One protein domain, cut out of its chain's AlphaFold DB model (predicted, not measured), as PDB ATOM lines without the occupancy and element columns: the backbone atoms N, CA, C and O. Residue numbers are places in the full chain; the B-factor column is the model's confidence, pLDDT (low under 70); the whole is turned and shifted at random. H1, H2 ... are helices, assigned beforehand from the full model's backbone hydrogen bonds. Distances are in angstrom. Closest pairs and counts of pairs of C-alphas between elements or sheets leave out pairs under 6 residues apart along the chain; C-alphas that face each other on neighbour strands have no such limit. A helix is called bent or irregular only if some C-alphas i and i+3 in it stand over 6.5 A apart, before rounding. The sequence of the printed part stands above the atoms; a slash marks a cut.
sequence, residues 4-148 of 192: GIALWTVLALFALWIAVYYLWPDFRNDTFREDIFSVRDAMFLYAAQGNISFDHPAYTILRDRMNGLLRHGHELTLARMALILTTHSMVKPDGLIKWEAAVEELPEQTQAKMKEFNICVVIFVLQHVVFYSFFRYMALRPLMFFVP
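AT A GLANCE: This is residues 4 to 148 of the 192 residues of an uncharacterized protein of archaeon 13_1_20CM_2_54_9 (UniProt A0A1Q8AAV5). Two long helices, H1 and H5, run side by side in opposite directions; H2 packs along part of both, and the short H4 packs on H2 near one end of this loose bundle. H3 angles away from H5, with residues 82 to 94 sticking out, while residues 4 to 16 of H1 and 141 to 148 extend free at the other end. The printed part has 145 residues with five named helices, H1 to H5 in chain order, and no named strand: all helix. It is loose, with a radius of gyration of the C-alphas of 20.2 A and spans of 69 by 37 by 20 A.

IN THESE COORDINATES: Find C-alpha 4 at (51.534, -1.367, 52.322); from there H1, residues 4 to 48, runs 62.4 A, with a kink of 36 degrees near residue 24. H5, residues 108 to 146, covers 58.0 A and ends at C-alpha 146, (26.668, -4.511, 42.711). Between them come H2, residues 57 to 75, 26.5 A; H3, residues 78 to 88, 14.8 A; and H4, residues 94 to 104, 15.6 A. H2 is irregular, C-alphas 71 and 74 being 8.0 A apart; H5 only just is, with 6.8 A between C-alphas 139 and 142.

HOW THE PARTS SIT: H1 touches the hub, H5, at a shallow tilt of 17 degrees, opposite ways; their closest C-alphas, Phe 32 and His 128, are 6.4 A apart. H1, with residues 29 to 40 alone, touches H2 in a hairpin, closest at C-alphas 33 and 70, 5.9 A. H1, H2, H4 and H5 form an up and down bundle, each running against the one before. H2 touches H4 at a steep tilt of 39 degrees, C-alphas 58 and 102 being closest at 5.0 A. H3 only just touches H5, with 3 pairs of C-alphas within 8 A, closest at 78 and 129, 5.9 A. In H3 and H4 every O i to N i+4 pair is within hydrogen-bond range; H1 has 38 of 41, H2 13 of 15, H5 33 of 35.

THE WHOLE: The C-alphas farthest apart, Gly 4 and Glu 105, are 70.4 A apart. The printed part has no cut and no long link. Look for pLDDT under 70 at residues 88 to 92, 139 to 140 and 142 to 148.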
ATOM      1  N   GLY A   4      50.832  -0.591  53.345       95.19
ATOM      2  CA  GLY A   4      51.534  -1.367  52.322       95.19
ATOM      3  C   GLY A   4      50.862  -2.711  52.031       95.19
ATOM      4  O   GLY A   4      50.735  -3.092  50.873       95.19
ATOM      5  N   ILE A   5      50.359  -3.402  53.062       96.06
ATOM      6  CA  ILE A   5      49.662  -4.687  52.887       96.06
ATOM      7  C   ILE A   5      48.372  -4.477  52.093       96.06
ATOM      8  O   ILE A   5      48.102  -5.224  51.158       96.06
ATOM      9  N   ALA A   6      47.613  -3.425  52.417       95.31
ATOM     10  CA  ALA A   6      46.366  -3.115  51.724       95.31
ATOM     11  C   ALA A   6      46.583  -2.876  50.218       95.31
ATOM     12  O   ALA A   6      45.838  -3.421  49.404       95.31
ATOM     13  N   LEU A   7      47.627  -2.126  49.844       95.62
ATOM     14  CA  LEU A   7      47.966  -1.875  48.439       95.62
ATOM     15  C   LEU A   7      48.289  -3.174  47.684       95.62
ATOM     16  O   LEU A   7      47.741  -3.410  46.608       95.62
ATOM     17  N   TRP A   8      49.135  -4.036  48.258       97.06
ATOM     18  CA  TRP A   8      49.499  -5.312  47.634       97.06
ATOM     19  C   TRP A   8      48.306  -6.247  47.473       97.06
ATOM     20  O   TRP A   8      48.174  -6.893  46.435       97.06
ATOM     21  N   THR A   9      47.406  -6.293  48.458       95.62
ATOM     22  CA  THR A   9      46.184  -7.095  48.356       95.62
ATOM     23  C   THR A   9      45.286  -6.610  47.220       95.62
ATOM     24  O   THR A   9      44.808  -7.432  46.443       95.62
ATOM     25  N   VAL A  10      45.090  -5.294  47.068       95.06
ATOM     26  CA  VAL A  10      44.284  -4.737  45.965       95.06
ATOM     27  C   VAL A  10      44.900  -5.067  44.606       95.06
ATOM     28  O   VAL A  10      44.188  -5.520  43.710       95.06
ATOM     29  N   LEU A  11      46.217  -4.906  44.460       96.94
ATOM     30  CA  LEU A  11      46.923  -5.244  43.221       96.94
ATOM     31  C   LEU A  11      46.823  -6.738  42.891       96.94
ATOM     32  O   LEU A  11      46.537  -7.090  41.748       96.94
ATOM     33  N   ALA A  12      47.002  -7.613  43.883       96.56
ATOM     34  CA  ALA A  12      46.886  -9.057  43.696       96.56
ATOM     35  C   ALA A  12      45.466  -9.469  43.280       96.56
ATOM     36  O   ALA A  12      45.301 -10.265  42.358       96.56
ATOM     37  N   LEU A  13      44.436  -8.891  43.908       93.00
ATOM     38  CA  LEU A  13      43.041  -9.138  43.540       93.00
ATOM     39  C   LEU A  13      42.716  -8.623  42.134       93.00
ATOM     40  O   LEU A  13      42.002  -9.292  41.391       93.00
ATOM     41  N   PHE A  14      43.259  -7.468  41.747       92.75
ATOM     42  CA  PHE A  14      43.073  -6.922  40.404       92.75
ATOM     43  C   PHE A  14      43.760  -7.780  39.333       92.75
ATOM     44  O   PHE A  14      43.155  -8.087  38.309       92.75
ATOM     45  N   ALA A  15      44.987  -8.240  39.587       95.19
ATOM     46  CA  ALA A  15      45.684  -9.163  38.695       95.19
ATOM     47  C   ALA A  15      44.944 -10.506  38.569       95.19
ATOM     48  O   ALA A  15      44.773 -11.014  37.462       95.19
ATOM     49  N   LEU A  16      44.442 -11.047  39.685       90.94
ATOM     50  CA  LEU A  16      43.616 -12.256  39.692       90.94
ATOM     51  C   LEU A  16      42.331 -12.063  38.880       90.94
ATOM     52  O   LEU A  16      41.942 -12.947  38.118       90.94
ATOM     53  N   TRP A  17      41.692 -10.898  39.005       88.12
ATOM     54  CA  TRP A  17      40.526 -10.540  38.206       88.12
ATOM     55  C   TRP A  17      40.862 -10.500  36.709       88.12
ATOM     56  O   TRP A  17      40.162 -11.119  35.915       88.12
ATOM     57  N   ILE A  18      41.972  -9.879  36.301       90.88
ATOM     58  CA  ILE A  18      42.395  -9.906  34.891       90.88
ATOM     59  C   ILE A  18      42.620 -11.350  34.417       90.88
ATOM     60  O   ILE A  18      42.104 -11.747  33.372       90.88
ATOM     61  N   ALA A  19      43.346 -12.154  35.196       90.19
ATOM     62  CA  ALA A  19      43.671 -13.528  34.830       90.19
ATOM     63  C   ALA A  19      42.417 -14.400  34.652       90.19
ATOM     64  O   ALA A  19      42.287 -15.101  33.652       90.19
ATOM     65  N   VAL A  20      41.466 -14.328  35.585       86.94
ATOM     66  CA  VAL A  20      40.249 -15.154  35.555       86.94
ATOM     67  C   VAL A  20      39.263 -14.699  34.475       86.94
ATOM     68  O   VAL A  20      38.549 -15.529  33.918       86.94
ATOM     69  N   TYR A  21      39.196 -13.401  34.172       83.69
ATOM     70  CA  TYR A  21      38.155 -12.868  33.286       83.69
ATOM     71  C   TYR A  21      38.610 -12.679  31.841       83.69
ATOM     72  O   TYR A  21      37.776 -12.787  30.945       83.69
ATOM     73  N   TYR A  22      39.895 -12.409  31.608       87.06
ATOM     74  CA  TYR A  22      40.427 -12.155  30.268       87.06
ATOM     75  C   TYR A  22      41.310 -13.298  29.779       87.06
ATOM     76  O   TYR A  22      41.109 -13.783  28.676       87.06
ATOM     77  N   LEU A  23      42.248 -13.776  30.601       91.38
ATOM     78  CA  LEU A  23      43.213 -14.785  30.148       91.38
ATOM     79  C   LEU A  23      42.637 -16.205  30.172       91.38
ATOM     80  O   LEU A  23      42.905 -17.010  29.283       91.38
ATOM     81  N   TRP A  24      41.831 -16.525  31.185       89.81
ATOM     82  CA  TRP A  24      41.292 -17.871  31.364       89.81
ATOM     83  C   TRP A  24      40.340 -18.330  30.243       89.81
ATOM     84  O   TRP A  24      40.484 -19.474  29.805       89.81
ATOM     85  N   PRO A  25      39.384 -17.514  29.748       88.12
ATOM     86  CA  PRO A  25      38.508 -17.935  28.654       88.12
ATOM     87  C   PRO A  25      39.277 -18.287  27.377       88.12
ATOM     88  O   PRO A  25      38.994 -19.320  26.772       88.12
ATOM     89  N   ASP A  26      40.266 -17.471  27.010       90.50
ATOM     90  CA  ASP A  26      41.094 -17.688  25.821       90.50
ATOM     91  C   ASP A  26      41.940 -18.952  25.971       90.50
ATOM     92  O   ASP A  26      41.877 -19.838  25.119       90.50
ATOM     93  N   PHE A  27      42.602 -19.115  27.122       92.62
ATOM     94  CA  PHE A  27      43.347 -20.333  27.435       92.62
ATOM     95  C   PHE A  27      42.477 -21.593  27.310       92.62
ATOM     96  O   PHE A  27      42.879 -22.575  26.690       92.62
ATOM     97  N   ARG A  28      41.252 -21.574  27.851       92.44
ATOM     98  CA  ARG A  28      40.336 -22.726  27.776       92.44
ATOM     99  C   ARG A  28      39.820 -22.999  26.367       92.44
ATOM    100  O   ARG A  28      39.548 -24.160  26.057       92.44
ATOM    101  N   ASN A  29      39.659 -21.969  25.539       92.19
ATOM    102  CA  ASN A  29      39.312 -22.132  24.130       92.19
ATOM    103  C   ASN A  29      40.457 -22.784  23.354       92.19
ATOM    104  O   ASN A  29      40.206 -23.678  22.547       92.19
ATOM    105  N   ASP A  30      41.694 -22.379  23.629       95.06
ATOM    106  CA  ASP A  30      42.871 -22.935  22.967       95.06
ATOM    107  C   ASP A  30      43.123 -24.385  23.386       95.06
ATOM    108  O   ASP A  30      43.273 -25.235  22.511       95.06
ATOM    109  N   THR A  31      43.027 -24.708  24.684       95.19
ATOM    110  CA  THR A  31      43.095 -26.107  25.151       95.19
ATOM    111  C   THR A  31      42.028 -26.970  24.475       95.19
ATOM    112  O   THR A  31      42.325 -28.045  23.972       95.19
ATOM    113  N   PHE A  32      40.784 -26.484  24.391       95.62
ATOM    114  CA  PHE A  32      39.716 -27.232  23.728       95.62
ATOM    115  C   PHE A  32      39.984 -27.451  22.235       95.62
ATOM    116  O   PHE A  32      39.697 -28.523  21.706       95.62
ATOM    117  N   ARG A  33      40.538 -26.453  21.538       96.31
ATOM    118  CA  ARG A  33      40.925 -26.607  20.131       96.31
ATOM    119  C   ARG A  33      42.010 -27.660  19.968       96.31
ATOM    120  O   ARG A  33      41.889 -28.487  19.072       96.31
ATOM    121  N   GLU A  34      43.025 -27.639  20.825       97.62
ATOM    122  CA  GLU A  34      44.104 -28.626  20.825       97.62
ATOM    123  C   GLU A  34      43.575 -30.046  21.064       97.62
ATOM    124  O   GLU A  34      43.875 -30.949  20.281       97.62
ATOM    125  N   ASP A  35      42.686 -30.224  22.045       96.88
ATOM    126  CA  ASP A  35      42.036 -31.509  22.322       96.88
ATOM    127  C   ASP A  35      41.278 -32.033  21.087       96.88
ATOM    128  O   ASP A  35      41.449 -33.185  20.681       96.88
ATOM    129  N   ILE A  36      40.480 -31.187  20.425       97.69
ATOM    130  CA  ILE A  36      39.736 -31.581  19.218       97.69
ATOM    131  C   ILE A  36      40.671 -31.856  18.031       97.69
ATOM    132  O   ILE A  36      40.433 -32.804  17.276       97.69
ATOM    133  N   PHE A  37      41.739 -31.070  17.858       97.88
ATOM    134  CA  PHE A  37      42.750 -31.333  16.832       97.88
ATOM    135  C   PHE A  37      43.429 -32.684  17.053       97.88
ATOM    136  O   PHE A  37      43.549 -33.447  16.096       97.88
ATOM    137  N   SER A  38      43.761 -33.032  18.299       98.06
ATOM    138  CA  SER A  38      44.396 -34.313  18.620       98.06
ATOM    139  C   SER A  38      43.539 -35.518  18.205       98.06
ATOM    140  O   SER A  38      44.040 -36.454  17.578       98.06
ATOM    141  N   VAL A  39      42.222 -35.473  18.456       98.06
ATOM    142  CA  VAL A  39      41.293 -36.542  18.044       98.06
ATOM    143  C   VAL A  39      41.169 -36.604  16.528       98.06
ATOM    144  O   VAL A  39      41.165 -37.691  15.946       98.06
ATOM    145  N   ARG A  40      41.086 -35.443  15.870       97.81
ATOM    146  CA  ARG A  40      40.998 -35.371  14.411       97.81
ATOM    147  C   ARG A  40      42.240 -35.951  13.747       97.81
ATOM    148  O   ARG A  40      42.106 -36.683  12.769       97.81
ATOM    149  N   ASP A  41      43.418 -35.649  14.272       98.44
ATOM    150  CA  ASP A  41      44.685 -36.116  13.720       98.44
ATOM    151  C   ASP A  41      44.849 -37.630  13.939       98.44
ATOM    152  O   ASP A  41      45.243 -38.346  13.016       98.44
ATOM    153  N   ALA A  42      44.425 -38.153  15.096       98.19
ATOM    154  CA  ALA A  42      44.351 -39.594  15.340       98.19
ATOM    155  C   ALA A  42      43.379 -40.304  14.376       98.19
ATOM    156  O   ALA A  42      43.713 -41.345  13.807       98.19
ATOM    157  N   MET A  43      42.199 -39.722  14.135       98.44
ATOM    158  CA  MET A  43      41.220 -40.240  13.171       98.44
ATOM    159  C   MET A  43      41.752 -40.189  11.731       98.44
ATOM    160  O   MET A  43      41.533 -41.120  10.954       98.44
ATOM    161  N   PHE A  44      42.465 -39.122  11.363       98.44
ATOM    162  CA  PHE A  44      43.109 -38.997  10.056       98.44
ATOM    163  C   PHE A  44      44.181 -40.068   9.859       98.44
ATOM    164  O   PHE A  44      44.178 -40.736   8.829       98.44
ATOM    165  N   LEU A  45      45.058 -40.277  10.848       98.56
ATOM    166  CA  LEU A  45      46.087 -41.315  10.786       98.56
ATOM    167  C   LEU A  45      45.466 -42.710  10.655       98.56
ATOM    168  O   LEU A  45      45.931 -43.523   9.858       98.56
ATOM    169  N   TYR A  46      44.381 -42.968  11.388       98.50
ATOM    170  CA  TYR A  46      43.632 -44.219  11.293       98.50
ATOM    171  C   TYR A  46      43.066 -44.457   9.881       98.50
ATOM    172  O   TYR A  46      43.164 -45.569   9.364       98.50
ATOM    173  N   ALA A  47      42.532 -43.420   9.230       98.38
ATOM    174  CA  ALA A  47      42.075 -43.492   7.841       98.38
ATOM    175  C   ALA A  47      43.238 -43.648   6.843       98.38
ATOM    176  O   ALA A  47      43.161 -44.461   5.926       98.38
ATOM    177  N   ALA A  48      44.353 -42.943   7.059       98.38
ATOM    178  CA  ALA A  48      45.548 -43.011   6.214       98.38
ATOM    179  C   ALA A  48      46.190 -44.410   6.186       98.38
ATOM    180  O   ALA A  48      46.802 -44.790   5.192       98.38
ATOM    181  N   GLN A  49      46.017 -45.193   7.254       98.44
ATOM    182  CA  GLN A  49      46.420 -46.602   7.319       98.44
ATOM    183  C   GLN A  49      45.522 -47.541   6.487       98.44
ATOM    184  O   GLN A  49      45.789 -48.737   6.426       98.44
ATOM    185  N   GLY A  50      44.464 -47.027   5.849       98.25
ATOM    186  CA  GLY A  50      43.541 -47.800   5.015       98.25
ATOM    187  C   GLY A  50      42.374 -48.437   5.776       98.25
ATOM    188  O   GLY A  50      41.595 -49.172   5.177       98.25
ATOM    189  N   ASN A  51      42.211 -48.149   7.074       98.31
ATOM    190  CA  ASN A  51      41.141 -48.746   7.887       98.31
ATOM    191  C   ASN A  51      39.737 -48.204   7.553       98.31
ATOM    192  O   ASN A  51      38.729 -48.828   7.895       98.31
ATOM    193  N   ILE A  52      39.661 -47.023   6.932       98.31
ATOM    194  CA  ILE A  52      38.431 -46.394   6.439       98.31
ATOM    195  C   ILE A  52      38.772 -45.438   5.287       98.31
ATOM    196  O   ILE A  52      39.795 -44.758   5.330       98.31
ATOM    197  N   SER A  53      37.916 -45.372   4.263       98.31
ATOM    198  CA  SER A  53      38.065 -44.392   3.178       98.31
ATOM    199  C   SER A  53      37.789 -42.970   3.677       98.31
ATOM    200  O   SER A  53      36.837 -42.743   4.425       98.31
ATOM    201  N   PHE A  54      38.571 -41.996   3.206       98.19
ATOM    202  CA  PHE A  54      38.341 -40.572   3.479       98.19
ATOM    203  C   PHE A  54      36.997 -40.064   2.938       98.19
ATOM    204  O   PHE A  54      36.447 -39.107   3.481       98.19
ATOM    205  N   ASP A  55      36.449 -40.726   1.919       98.31
ATOM    206  CA  ASP A  55      35.156 -40.378   1.320       98.31
ATOM    207  C   ASP A  55      33.976 -41.061   2.026       98.31
ATOM    208  O   ASP A  55      32.814 -40.806   1.706       98.31
ATOM    209  N   HIS A  56      34.247 -41.935   3.000       98.38
ATOM    210  CA  HIS A  56      33.197 -42.661   3.698       98.38
ATOM    211  C   HIS A  56      32.301 -41.701   4.511       98.38
ATOM    212  O   HIS A  56      32.830 -40.852   5.243       98.38
ATOM    213  N   PRO A  57      30.959 -41.842   4.481       98.19
ATOM    214  CA  PRO A  57      30.050 -40.929   5.182       98.19
ATOM    215  C   PRO A  57      30.327 -40.813   6.690       98.19
ATOM    216  O   PRO A  57      30.308 -39.722   7.252       98.19
ATOM    217  N   ALA A  58      30.670 -41.921   7.355       98.12
ATOM    218  CA  ALA A  58      31.010 -41.903   8.782       98.12
ATOM    219  C   ALA A  58      32.240 -41.028   9.104       98.12
ATOM    220  O   ALA A  58      32.265 -40.354  10.137       98.12
ATOM    221  N   TYR A  59      33.252 -41.035   8.228       98.44
ATOM    222  CA  TYR A  59      34.459 -40.223   8.387       98.44
ATOM    223  C   TYR A  59      34.147 -38.746   8.138       98.44
ATOM    224  O   TYR A  59      34.460 -37.892   8.970       98.44
ATOM    225  N   THR A  60      33.490 -38.447   7.014       98.12
ATOM    226  CA  THR A  60      33.191 -37.071   6.594       98.12
ATOM    227  C   THR A  60      32.280 -36.361   7.589       98.12
ATOM    228  O   THR A  60      32.620 -35.267   8.035       98.12
ATOM    229  N   ILE A  61      31.199 -37.005   8.042       97.56
ATOM    230  CA  ILE A  61      30.268 -36.413   9.014       97.56
ATOM    231  C   ILE A  61      30.967 -36.117  10.351       97.56
ATOM    232  O   ILE A  61      30.792 -35.033  10.913       97.56
ATOM    233  N   LEU A  62      31.781 -37.046  10.870       97.38
ATOM    234  CA  LEU A  62      32.482 -36.831  12.142       97.38
ATOM    235  C   LEU A  62      33.551 -35.737  12.022       97.38
ATOM    236  O   LEU A  62      33.679 -34.891  12.912       97.38
ATOM    237  N   ARG A  63      34.276 -35.706  10.899       97.94
ATOM    238  CA  ARG A  63      35.231 -34.640  10.578       97.94
ATOM    239  C   ARG A  63      34.546 -33.278  10.503       97.94
ATOM    240  O   ARG A  63      35.035 -32.315  11.091       97.94
ATOM    241  N   ASP A  64      33.411 -33.193   9.820       97.06
ATOM    242  CA  ASP A  64      32.669 -31.946   9.657       97.06
ATOM    243  C   ASP A  64      32.096 -31.465  10.998       97.06
ATOM    244  O   ASP A  64      32.146 -30.271  11.303       97.06
ATOM    245  N   ARG A  65      31.666 -32.394  11.865       95.75
ATOM    246  CA  ARG A  65      31.291 -32.086  13.251       95.75
ATOM    247  C   ARG A  65      32.459 -31.488  14.036       95.75
ATOM    248  O   ARG A  65      32.283 -30.446  14.666       95.75
ATOM    249  N   MET A  66      33.644 -32.103  13.991       97.38
ATOM    250  CA  MET A  66      34.843 -31.560  14.646       97.38
ATOM    251  C   MET A  66      35.223 -30.182  14.093       97.38
ATOM    252  O   MET A  66      35.511 -29.272  14.866       97.38
ATOM    253  N   ASN A  67      35.143 -29.978  12.777       97.12
ATOM    254  CA  ASN A  67      35.384 -28.669  12.164       97.12
ATOM    255  C   ASN A  67      34.378 -27.609  12.642       97.12
ATOM    256  O   ASN A  67      34.762 -26.473  12.929       97.12
ATOM    257  N   GLY A  68      33.103 -27.980  12.788       94.88
ATOM    258  CA  GLY A  68      32.085 -27.119  13.390       94.88
ATOM    259  C   GLY A  68      32.427 -26.734  14.832       94.88
ATOM    260  O   GLY A  68      32.332 -25.560  15.192       94.88
ATOM    261  N   LEU A  69      32.895 -27.696  15.635       94.81
ATOM    262  CA  LEU A  69      33.346 -27.460  17.012       94.81
ATOM    263  C   LEU A  69      34.577 -26.547  17.074       94.81
ATOM    264  O   LEU A  69      34.627 -25.664  17.920       94.81
ATOM    265  N   LEU A  70      35.539 -26.688  16.164       95.31
ATOM    266  CA  LEU A  70      36.709 -25.803  16.104       95.31
ATOM    267  C   LEU A  70      36.321 -24.354  15.767       95.31
ATOM    268  O   LEU A  70      36.890 -23.409  16.324       95.31
ATOM    269  N   ARG A  71      35.323 -24.174  14.890       93.69
ATOM    270  CA  ARG A  71      34.813 -22.854  14.489       93.69
ATOM    271  C   ARG A  71      33.990 -22.186  15.593       93.69
ATOM    272  O   ARG A  71      34.208 -21.013  15.887       93.69
ATOM    273  N   HIS A  72      33.074 -22.927  16.210       92.69
ATOM    274  CA  HIS A  72      32.079 -22.390  17.149       92.69
ATOM    275  C   HIS A  72      32.311 -22.796  18.612       92.69
ATOM    276  O   HIS A  72      31.454 -22.559  19.458       92.69
ATOM    277  N   GLY A  73      33.469 -23.379  18.936       88.25
ATOM    278  CA  GLY A  73      33.780 -23.905  20.271       88.25
ATOM    279  C   GLY A  73      33.625 -22.878  21.385       88.25
ATOM    280  O   GLY A  73      32.958 -23.138  22.375       88.25
ATOM    281  N   HIS A  74      34.118 -21.661  21.154       87.44
ATOM    282  CA  HIS A  74      34.016 -20.528  22.078       87.44
ATOM    283  C   HIS A  74      32.572 -20.097  22.406       87.44
ATOM    284  O   HIS A  74      32.324 -19.391  23.391       87.44
ATOM    285  N   GLU A  75      31.605 -20.496  21.576       88.69
ATOM    286  CA  GLU A  75      30.190 -20.209  21.775       88.69
ATOM    287  C   GLU A  75      29.471 -21.301  22.592       88.69
ATOM    288  O   GLU A  75      28.323 -21.104  23.009       88.69
ATOM    289  N   LEU A  76      30.127 -22.441  22.848       87.94
ATOM    290  CA  LEU A  76      29.577 -23.564  23.608       87.94
ATOM    291  C   LEU A  76      29.490 -23.206  25.095       87.94
ATOM    292  O   LEU A  76      30.424 -23.353  25.878       87.94
ATOM    293  N   THR A  77      28.316 -22.738  25.500       85.56
ATOM    294  CA  THR A  77      27.991 -22.415  26.894       85.56
ATOM    295  C   THR A  77      26.928 -23.368  27.427       85.56
ATOM    296  O   THR A  77      26.115 -23.880  26.655       85.56
ATOM    297  N   LEU A  78      26.871 -23.558  28.751       82.88
ATOM    298  CA  LEU A  78      25.826 -24.367  29.391       82.88
ATOM    299  C   LEU A  78      24.423 -23.883  29.012       82.88
ATOM    300  O   LEU A  78      23.562 -24.707  28.738       82.88
ATOM    301  N   ALA A  79      24.199 -22.566  28.940       78.31
ATOM    302  CA  ALA A  79      22.906 -22.008  28.546       78.31
ATOM    303  C   ALA A  79      22.510 -22.400  27.117       78.31
ATOM    304  O   ALA A  79      21.376 -22.814  26.890       78.31
ATOM    305  N   ARG A  80      23.441 -22.316  26.157       82.44
ATOM    306  CA  ARG A  80      23.170 -22.752  24.781       82.44
ATOM    307  C   ARG A  80      22.997 -24.260  24.688       82.44
ATOM    308  O   ARG A  80      22.116 -24.709  23.969       82.44
ATOM    309  N   MET A  81      23.784 -25.034  25.432       83.31
ATOM    310  CA  MET A  81      23.632 -26.487  25.461       83.31
ATOM    311  C   MET A  81      22.287 -26.894  26.069       83.31
ATOM    312  O   MET A  81      21.605 -27.737  25.504       83.31
ATOM    313  N   ALA A  82      21.856 -26.245  27.152       83.62
ATOM    314  CA  ALA A  82      20.531 -26.438  27.731       83.62
ATOM    315  C   ALA A  82      19.426 -26.051  26.740       83.62
ATOM    316  O   ALA A  82      18.506 -26.834  26.538       83.62
ATOM    317  N   LEU A  83      19.549 -24.905  26.060       82.75
ATOM    318  CA  LEU A  83      18.596 -24.490  25.028       82.75
ATOM    319  C   LEU A  83      18.495 -25.538  23.913       82.75
ATOM    320  O   LEU A  83      17.390 -25.962  23.578       82.75
ATOM    321  N   ILE A  84      19.634 -26.003  23.392       80.56
ATOM    322  CA  ILE A  84      19.700 -27.076  22.394       80.56
ATOM    323  C   ILE A  84      19.012 -28.326  22.938       80.56
ATOM    324  O   ILE A  84      18.131 -28.846  22.276       80.56
ATOM    325  N   LEU A  85      19.321 -28.775  24.153       81.44
ATOM    326  CA  LEU A  85      18.702 -29.969  24.737       81.44
ATOM    327  C   LEU A  85      17.189 -29.818  24.938       81.44
ATOM    328  O   LEU A  85      16.458 -30.772  24.708       81.44
ATOM    329  N   THR A  86      16.704 -28.638  25.327       80.94
ATOM    330  CA  THR A  86      15.265 -28.384  25.524       80.94
ATOM    331  C   THR A  86      14.483 -28.232  24.222       80.94
ATOM    332  O   THR A  86      13.292 -28.517  24.199       80.94
ATOM    333  N   THR A  87      15.137 -27.788  23.146       76.25
ATOM    334  CA  THR A  87      14.509 -27.602  21.827       76.25
ATOM    335  C   THR A  87      14.648 -28.849  20.950       76.25
ATOM    336  O   THR A  87      13.726 -29.188  20.214       76.25
ATOM    337  N   HIS A  88      15.758 -29.583  21.074       63.88
ATOM    338  CA  HIS A  88      16.037 -30.827  20.351       63.88
ATOM    339  C   HIS A  88      15.603 -32.100  21.078       63.88
ATOM    340  O   HIS A  88      15.610 -33.161  20.460       63.88
ATOM    341  N   SER A  89      15.161 -32.046  22.336       56.25
ATOM    342  CA  SER A  89      14.520 -33.204  22.986       56.25
ATOM    343  C   SER A  89      13.284 -33.708  22.225       56.25
ATOM    344  O   SER A  89      12.829 -34.819  22.480       56.25
ATOM    345  N   MET A  90      12.783 -32.940  21.249       55.75
ATOM    346  CA  MET A  90      11.709 -33.340  20.337       55.75
ATOM    347  C   MET A  90      12.192 -33.896  18.981       55.75
ATOM    348  O   MET A  90      11.399 -34.531  18.291       55.75
ATOM    349  N   VAL A  91      13.461 -33.710  18.585       58.00
ATOM    350  CA  VAL A  91      13.996 -34.146  17.276       58.00
ATOM    351  C   VAL A  91      15.475 -34.526  17.408       58.00
ATOM    352  O   VAL A  91      16.336 -33.656  17.585       58.00
ATOM    353  N   LYS A  92      15.791 -35.825  17.287       66.75
ATOM    354  CA  LYS A  92      17.185 -36.289  17.173       66.75
ATOM    355  C   LYS A  92      17.852 -35.548  16.006       66.75
ATOM    356  O   LYS A  92      17.277 -35.530  14.922       66.75
ATOM    357  N   PRO A  93      19.039 -34.944  16.187       77.56
ATOM    358  CA  PRO A  93      19.687 -34.221  15.104       77.56
ATOM    359  C   PRO A  93      20.002 -35.191  13.962       77.56
ATOM    360  O   PRO A  93      20.742 -36.155  14.164       77.56
ATOM    361  N   ASP A  94      19.468 -34.917  12.768       85.19
ATOM    362  CA  ASP A  94      19.610 -35.753  11.564       85.19
ATOM    363  C   ASP A  94      21.052 -36.209  11.311       85.19
ATOM    364  O   ASP A  94      21.286 -37.320  10.841       85.19
ATOM    365  N   GLY A  95      22.035 -35.365  11.640       86.75
ATOM    366  CA  GLY A  95      23.453 -35.680  11.485       86.75
ATOM    367  C   GLY A  95      23.929 -36.857  12.342       86.75
ATOM    368  O   GLY A  95      24.748 -37.638  11.870       86.75
ATOM    369  N   LEU A  96      23.413 -37.021  13.568       88.25
ATOM    370  CA  LEU A  96      23.799 -38.138  14.438       88.25
ATOM    371  C   LEU A  96      23.208 -39.454  13.932       88.25
ATOM    372  O   LEU A  96      23.927 -40.440  13.859       88.25
ATOM    373  N   ILE A  97      21.938 -39.443  13.516       92.25
ATOM    374  CA  ILE A  97      21.275 -40.633  12.963       92.25
ATOM    375  C   ILE A  97      21.985 -41.084  11.681       92.25
ATOM    376  O   ILE A  97      22.300 -42.259  11.525       92.25
ATOM    377  N   LYS A  98      22.289 -40.140  10.779       95.06
ATOM    378  CA  LYS A  98      23.042 -40.424   9.547       95.06
ATOM    379  C   LYS A  98      24.441 -40.961   9.839       95.06
ATOM    380  O   LYS A  98      24.910 -41.843   9.129       95.06
ATOM    381  N   TRP A  99      25.103 -40.437  10.869       96.88
ATOM    382  CA  TRP A  99      26.416 -40.922  11.278       96.88
ATOM    383  C   TRP A  99      26.352 -42.333  11.866       96.88
ATOM    384  O   TRP A  99      27.162 -43.165  11.482       96.88
ATOM    385  N   GLU A 100      25.392 -42.618  12.750       96.44
ATOM    386  CA  GLU A 100      25.198 -43.950  13.339       96.44
ATOM    387  C   GLU A 100      24.940 -44.999  12.254       96.44
ATOM    388  O   GLU A 100      25.656 -45.995  12.206       96.44
ATOM    389  N   ALA A 101      24.021 -44.718  11.324       97.12
ATOM    390  CA  ALA A 101      23.744 -45.598  10.187       97.12
ATOM    391  C   ALA A 101      24.995 -45.833   9.324       97.12
ATOM    392  O   ALA A 101      25.326 -46.969   9.006       97.12
ATOM    393  N   ALA A 102      25.753 -44.775   9.012       97.75
ATOM    394  CA  ALA A 102      27.001 -44.916   8.268       97.75
ATOM    395  C   ALA A 102      28.063 -45.715   9.040       97.75
ATOM    396  O   ALA A 102      28.874 -46.413   8.439       97.75
ATOM    397  N   VAL A 103      28.112 -45.614  10.370       98.19
ATOM    398  CA  VAL A 103      29.044 -46.411  11.176       98.19
ATOM    399  C   VAL A 103      28.649 -47.886  11.165       98.19
ATOM    400  O   VAL A 103      29.539 -48.727  11.120       98.19
ATOM    401  N   GLU A 104      27.359 -48.215  11.174       98.00
ATOM    402  CA  GLU A 104      26.875 -49.604  11.159       98.00
ATOM    403  C   GLU A 104      27.247 -50.374   9.880       98.00
ATOM    404  O   GLU A 104      27.375 -51.596   9.925       98.00
ATOM    405  N   GLU A 105      27.493 -49.678   8.769       97.88
ATOM    406  CA  GLU A 105      27.943 -50.271   7.499       97.88
ATOM    407  C   GLU A 105      29.423 -50.711   7.514       97.88
ATOM    408  O   GLU A 105      29.865 -51.455   6.636       97.88
ATOM    409  N   LEU A 106      30.211 -50.263   8.497       98.00
ATOM    410  CA  LEU A 106      31.653 -50.529   8.564       98.00
ATOM    411  C   LEU A 106      31.971 -51.889   9.212       98.00
ATOM    412  O   LEU A 106      31.172 -52.412   9.987       98.00
ATOM    413  N   PRO A 107      33.176 -52.449   8.996       98.31
ATOM    414  CA  PRO A 107      33.649 -53.609   9.751       98.31
ATOM    415  C   PRO A 107      33.670 -53.335  11.259       98.31
ATOM    416  O   PRO A 107      34.049 -52.241  11.678       98.31
ATOM    417  N   GLU A 108      33.334 -54.336  12.078       97.94
ATOM    418  CA  GLU A 108      33.146 -54.206  13.535       97.94
ATOM    419  C   GLU A 108      34.310 -53.492  14.251       97.94
ATOM    420  O   GLU A 108      34.095 -52.589  15.063       97.94
ATOM    421  N   GLN A 109      35.553 -53.816  13.882       97.44
ATOM    422  CA  GLN A 109      36.749 -53.168  14.428       97.44
ATOM    423  C   GLN A 109      36.787 -51.660  14.128       97.44
ATOM    424  O   GLN A 109      37.072 -50.847  15.011       97.44
ATOM    425  N   THR A 110      36.458 -51.273  12.894       98.19
ATOM    426  CA  THR A 110      36.384 -49.871  12.475       98.19
ATOM    427  C   THR A 110      35.207 -49.161  13.137       98.19
ATOM    428  O   THR A 110      35.357 -48.006  13.539       98.19
ATOM    429  N   GLN A 111      34.073 -49.840  13.349       98.25
ATOM    430  CA  GLN A 111      32.952 -49.259  14.095       98.25
ATOM    431  C   GLN A 111      33.360 -48.868  15.514       98.25
ATOM    432  O   GLN A 111      33.080 -47.752  15.957       98.25
ATOM    433  N   ALA A 112      34.031 -49.783  16.221       97.56
ATOM    434  CA  ALA A 112      34.480 -49.556  17.589       97.56
ATOM    435  C   ALA A 112      35.408 -48.336  17.668       97.56
ATOM    436  O   ALA A 112      35.198 -47.459  18.506       97.56
ATOM    437  N   LYS A 113      36.364 -48.218  16.735       97.94
ATOM    438  CA  LYS A 113      37.265 -47.059  16.669       97.94
ATOM    439  C   LYS A 113      36.562 -45.751  16.322       97.94
ATOM    440  O   LYS A 113      36.821 -44.737  16.966       97.94
ATOM    441  N   MET A 114      35.614 -45.757  15.387       98.19
ATOM    442  CA  MET A 114      34.824 -44.558  15.076       98.19
ATOM    443  C   MET A 114      33.972 -44.099  16.268       98.19
ATOM    444  O   MET A 114      33.880 -42.899  16.544       98.19
ATOM    445  N   LYS A 115      33.391 -45.044  17.019       97.25
ATOM    446  CA  LYS A 115      32.655 -44.761  18.260       97.25
ATOM    447  C   LYS A 115      33.572 -44.200  19.347       97.25
ATOM    448  O   LYS A 115      33.195 -43.222  19.988       97.25
ATOM    449  N   GLU A 116      34.777 -44.744  19.504       96.56
ATOM    450  CA  GLU A 116      35.795 -44.244  20.438       96.56
ATOM    451  C   GLU A 116      36.171 -42.781  20.150       96.56
ATOM    452  O   GLU A 116      36.131 -41.952  21.061       96.56
ATOM    453  N   PHE A 117      36.439 -42.426  18.886       97.38
ATOM    454  CA  PHE A 117      36.720 -41.034  18.506       97.38
ATOM    455  C   PHE A 117      35.553 -40.099  18.834       97.38
ATOM    456  O   PHE A 117      35.752 -39.036  19.426       97.38
ATOM    457  N   ASN A 118      34.320 -40.499  18.507       97.00
ATOM    458  CA  ASN A 118      33.134 -39.703  18.823       97.00
ATOM    459  C   ASN A 118      32.932 -39.527  20.340       97.00
ATOM    460  O   ASN A 118      32.591 -38.432  20.786       97.00
ATOM    461  N   ILE A 119      33.183 -40.569  21.140       94.38
ATOM    462  CA  ILE A 119      33.130 -40.491  22.608       94.38
ATOM    463  C   ILE A 119      34.169 -39.493  23.130       94.38
ATOM    464  O   ILE A 119      33.817 -38.641  23.946       94.38
ATOM    465  N   CYS A 120      35.407 -39.534  22.627       96.50
ATOM    466  CA  CYS A 120      36.452 -38.580  23.017       96.50
ATOM    467  C   CYS A 120      36.025 -37.132  22.733       96.50
ATOM    468  O   CYS A 120      36.090 -36.285  23.623       96.50
ATOM    469  N   VAL A 121      35.490 -36.862  21.535       95.00
ATOM    470  CA  VAL A 121      34.955 -35.536  21.175       95.00
ATOM    471  C   VAL A 121      33.862 -35.092  22.152       95.00
ATOM    472  O   VAL A 121      33.885 -33.955  22.624       95.00
ATOM    473  N   VAL A 122      32.908 -35.969  22.482       93.69
ATOM    474  CA  VAL A 122      31.821 -35.643  23.420       93.69
ATOM    475  C   VAL A 122      32.363 -35.336  24.817       93.69
ATOM    476  O   VAL A 122      31.923 -34.360  25.428       93.69
ATOM    477  N   ILE A 123      33.331 -36.112  25.311       94.06
ATOM    478  CA  ILE A 123      33.970 -35.871  26.613       94.06
ATOM    479  C   ILE A 123      34.645 -34.495  26.635       94.06
ATOM    480  O   ILE A 123      34.404 -33.726  27.568       94.06
ATOM    481  N   PHE A 124      35.415 -34.140  25.603       95.69
ATOM    482  CA  PHE A 124      36.071 -32.830  25.529       95.69
ATOM    483  C   PHE A 124      35.075 -31.673  25.447       95.69
ATOM    484  O   PHE A 124      35.250 -30.660  26.125       95.69
ATOM    485  N   VAL A 125      33.978 -31.832  24.699       93.44
ATOM    486  CA  VAL A 125      32.891 -30.839  24.666       93.44
ATOM    487  C   VAL A 125      32.263 -30.665  26.050       93.44
ATOM    488  O   VAL A 125      32.086 -29.533  26.500       93.44
ATOM    489  N   LEU A 126      31.954 -31.759  26.753       91.44
ATOM    490  CA  LEU A 126      31.375 -31.698  28.098       91.44
ATOM    491  C   LEU A 126      32.322 -31.015  29.088       91.44
ATOM    492  O   LEU A 126      31.899 -30.115  29.816       91.44
ATOM    493  N   GLN A 127      33.600 -31.394  29.086       92.06
ATOM    494  CA  GLN A 127      34.619 -30.760  29.921       92.06
ATOM    495  C   GLN A 127      34.726 -29.264  29.610       92.06
ATOM    496  O   GLN A 127      34.668 -28.441  30.527       92.06
ATOM    497  N   HIS A 128      34.824 -28.885  28.333       92.75
ATOM    498  CA  HIS A 128      34.886 -27.483  27.931       92.75
ATOM    499  C   HIS A 128      33.667 -26.702  28.432       92.75
ATOM    500  O   HIS A 128      33.837 -25.694  29.113       92.75
ATOM    501  N   VAL A 129      32.450 -27.201  28.203       91.69
ATOM    502  CA  VAL A 129      31.213 -26.515  28.602       91.69
ATOM    503  C   VAL A 129      31.106 -26.344  30.120       91.69
ATOM    504  O   VAL A 129      30.743 -25.255  30.581       91.69
ATOM    505  N   VAL A 130      31.432 -27.381  30.901       89.06
ATOM    506  CA  VAL A 130      31.387 -27.335  32.372       89.06
ATOM    507  C   VAL A 130      32.381 -26.307  32.908       89.06
ATOM    508  O   VAL A 130      31.984 -25.402  33.648       89.06
ATOM    509  N   PHE A 131      33.651 -26.387  32.499       87.62
ATOM    510  CA  PHE A 131      34.681 -25.473  32.995       87.62
ATOM    511  C   PHE A 131      34.462 -24.041  32.497       87.62
ATOM    512  O   PHE A 131      34.490 -23.108  33.295       87.62
ATOM    513  N   TYR A 132      34.174 -23.843  31.211       85.50
ATOM    514  CA  TYR A 132      33.967 -22.509  30.639       85.50
ATOM    515  C   TYR A 132      32.791 -21.778  31.299       85.50
ATOM    516  O   TYR A 132      32.877 -20.597  31.646       85.50
ATOM    517  N   SER A 133      31.699 -22.499  31.553       83.31
ATOM    518  CA  SER A 133      30.514 -21.913  32.176       83.31
ATOM    519  C   SER A 133      30.712 -21.645  33.667       83.31
ATOM    520  O   SER A 133      30.283 -20.595  34.141       83.31
ATOM    521  N   PHE A 134      31.384 -22.535  34.406       82.94
ATOM    522  CA  PHE A 134      31.646 -22.347  35.838       82.94
ATOM    523  C   PHE A 134      32.337 -21.006  36.120       82.94
ATOM    524  O   PHE A 134      31.843 -20.203  36.917       82.94
ATOM    525  N   PHE A 135      33.427 -20.722  35.403       76.56
ATOM    526  CA  PHE A 135      34.184 -19.487  35.600       76.56
ATOM    527  C   PHE A 135      33.416 -18.256  35.125       76.56
ATOM    528  O   PHE A 135      33.407 -17.249  35.829       76.56
ATOM    529  N   ARG A 136      32.678 -18.343  34.008       76.38
ATOM    530  CA  ARG A 136      31.845 -17.232  33.520       76.38
ATOM    531  C   ARG A 136      30.706 -16.871  34.485       76.38
ATOM    532  O   ARG A 136      30.430 -15.690  34.692       76.38
ATOM    533  N   TYR A 137      30.050 -17.858  35.099       75.81
ATOM    534  CA  TYR A 137      28.971 -17.607  36.065       75.81
ATOM    535  C   TYR A 137      29.487 -17.139  37.431       75.81
ATOM    536  O   TYR A 137      28.873 -16.244  38.020       75.81
ATOM    537  N   MET A 138      30.621 -17.664  37.916       76.69
ATOM    538  CA  MET A 138      31.298 -17.082  39.088       76.69
ATOM    539  C   MET A 138      31.705 -15.633  38.823       76.69
ATOM    540  O   MET A 138      31.566 -14.790  39.705       76.69
ATOM    541  N   ALA A 139      32.139 -15.335  37.600       68.81
ATOM    542  CA  ALA A 139      32.581 -14.015  37.191       68.81
ATOM    543  C   ALA A 139      31.461 -12.953  37.193       68.81
ATOM    544  O   ALA A 139      31.665 -11.822  37.642       68.81
ATOM    545  N   LEU A 140      30.275 -13.311  36.692       67.69
ATOM    546  CA  LEU A 140      29.127 -12.406  36.540       67.69
ATOM    547  C   LEU A 140      28.387 -12.112  37.854       67.69
ATOM    548  O   LEU A 140      27.798 -11.040  38.000       67.69
ATOM    549  N   ARG A 141      28.398 -13.042  38.817       71.25
ATOM    550  CA  ARG A 141      27.605 -12.928  40.056       71.25
ATOM    551  C   ARG A 141      27.967 -11.730  40.950       71.25
ATOM    552  O   ARG A 141      27.034 -11.064  41.391       71.25
ATOM    553  N   PRO A 142      29.251 -11.409  41.202       67.56
ATOM    554  CA  PRO A 142      29.624 -10.227  41.974       67.56
ATOM    555  C   PRO A 142      29.146  -8.945  41.291       67.56
ATOM    556  O   PRO A 142      28.541  -8.097  41.936       67.56
ATOM    557  N   LEU A 143      29.323  -8.838  39.970       64.38
ATOM    558  CA  LEU A 143      28.910  -7.662  39.203       64.38
ATOM    559  C   LEU A 143      27.387  -7.456  39.251       64.38
ATOM    560  O   LEU A 143      26.934  -6.334  39.456       64.38
ATOM    561  N   MET A 144      26.594  -8.532  39.148       63.19
ATOM    562  CA  MET A 144      25.133  -8.450  39.301       63.19
ATOM    563  C   MET A 144      24.686  -8.116  40.730       63.19
ATOM    564  O   MET A 144      23.636  -7.507  40.896       63.19
ATOM    565  N   PHE A 145      25.469  -8.467  41.755       64.31
ATOM    566  CA  PHE A 145      25.198  -8.053  43.137       64.31
ATOM    567  C   PHE A 145      25.417  -6.547  43.349       64.31
ATOM    568  O   PHE A 145      24.718  -5.935  44.155       64.31
ATOM    569  N   PHE A 146      26.361  -5.942  42.618       62.38
ATOM    570  CA  PHE A 146      26.668  -4.511  42.711       62.38
ATOM    571  C   PHE A 146      25.863  -3.629  41.747       62.38
ATOM    572  O   PHE A 146      25.781  -2.422  41.976       62.38
ATOM    573  N   VAL A 147      25.240  -4.185  40.700       61.44
ATOM    574  CA  VAL A 147      24.279  -3.454  39.860       61.44
ATOM    575  C   VAL A 147      22.895  -3.556  40.509       61.44
ATOM    576  O   VAL A 147      22.267  -4.613  40.437       61.44
ATOM    577  N   PRO A 148      22.363  -2.489  41.135       63.91
ATOM    578  CA  PRO A 148      21.036  -2.545  41.723       63.91
ATOM    579  C   PRO A 148      20.003  -2.693  40.601       63.91
ATOM    580  O   PRO A 148      19.658  -1.717  39.931       63.91
TER     581      PRO A 148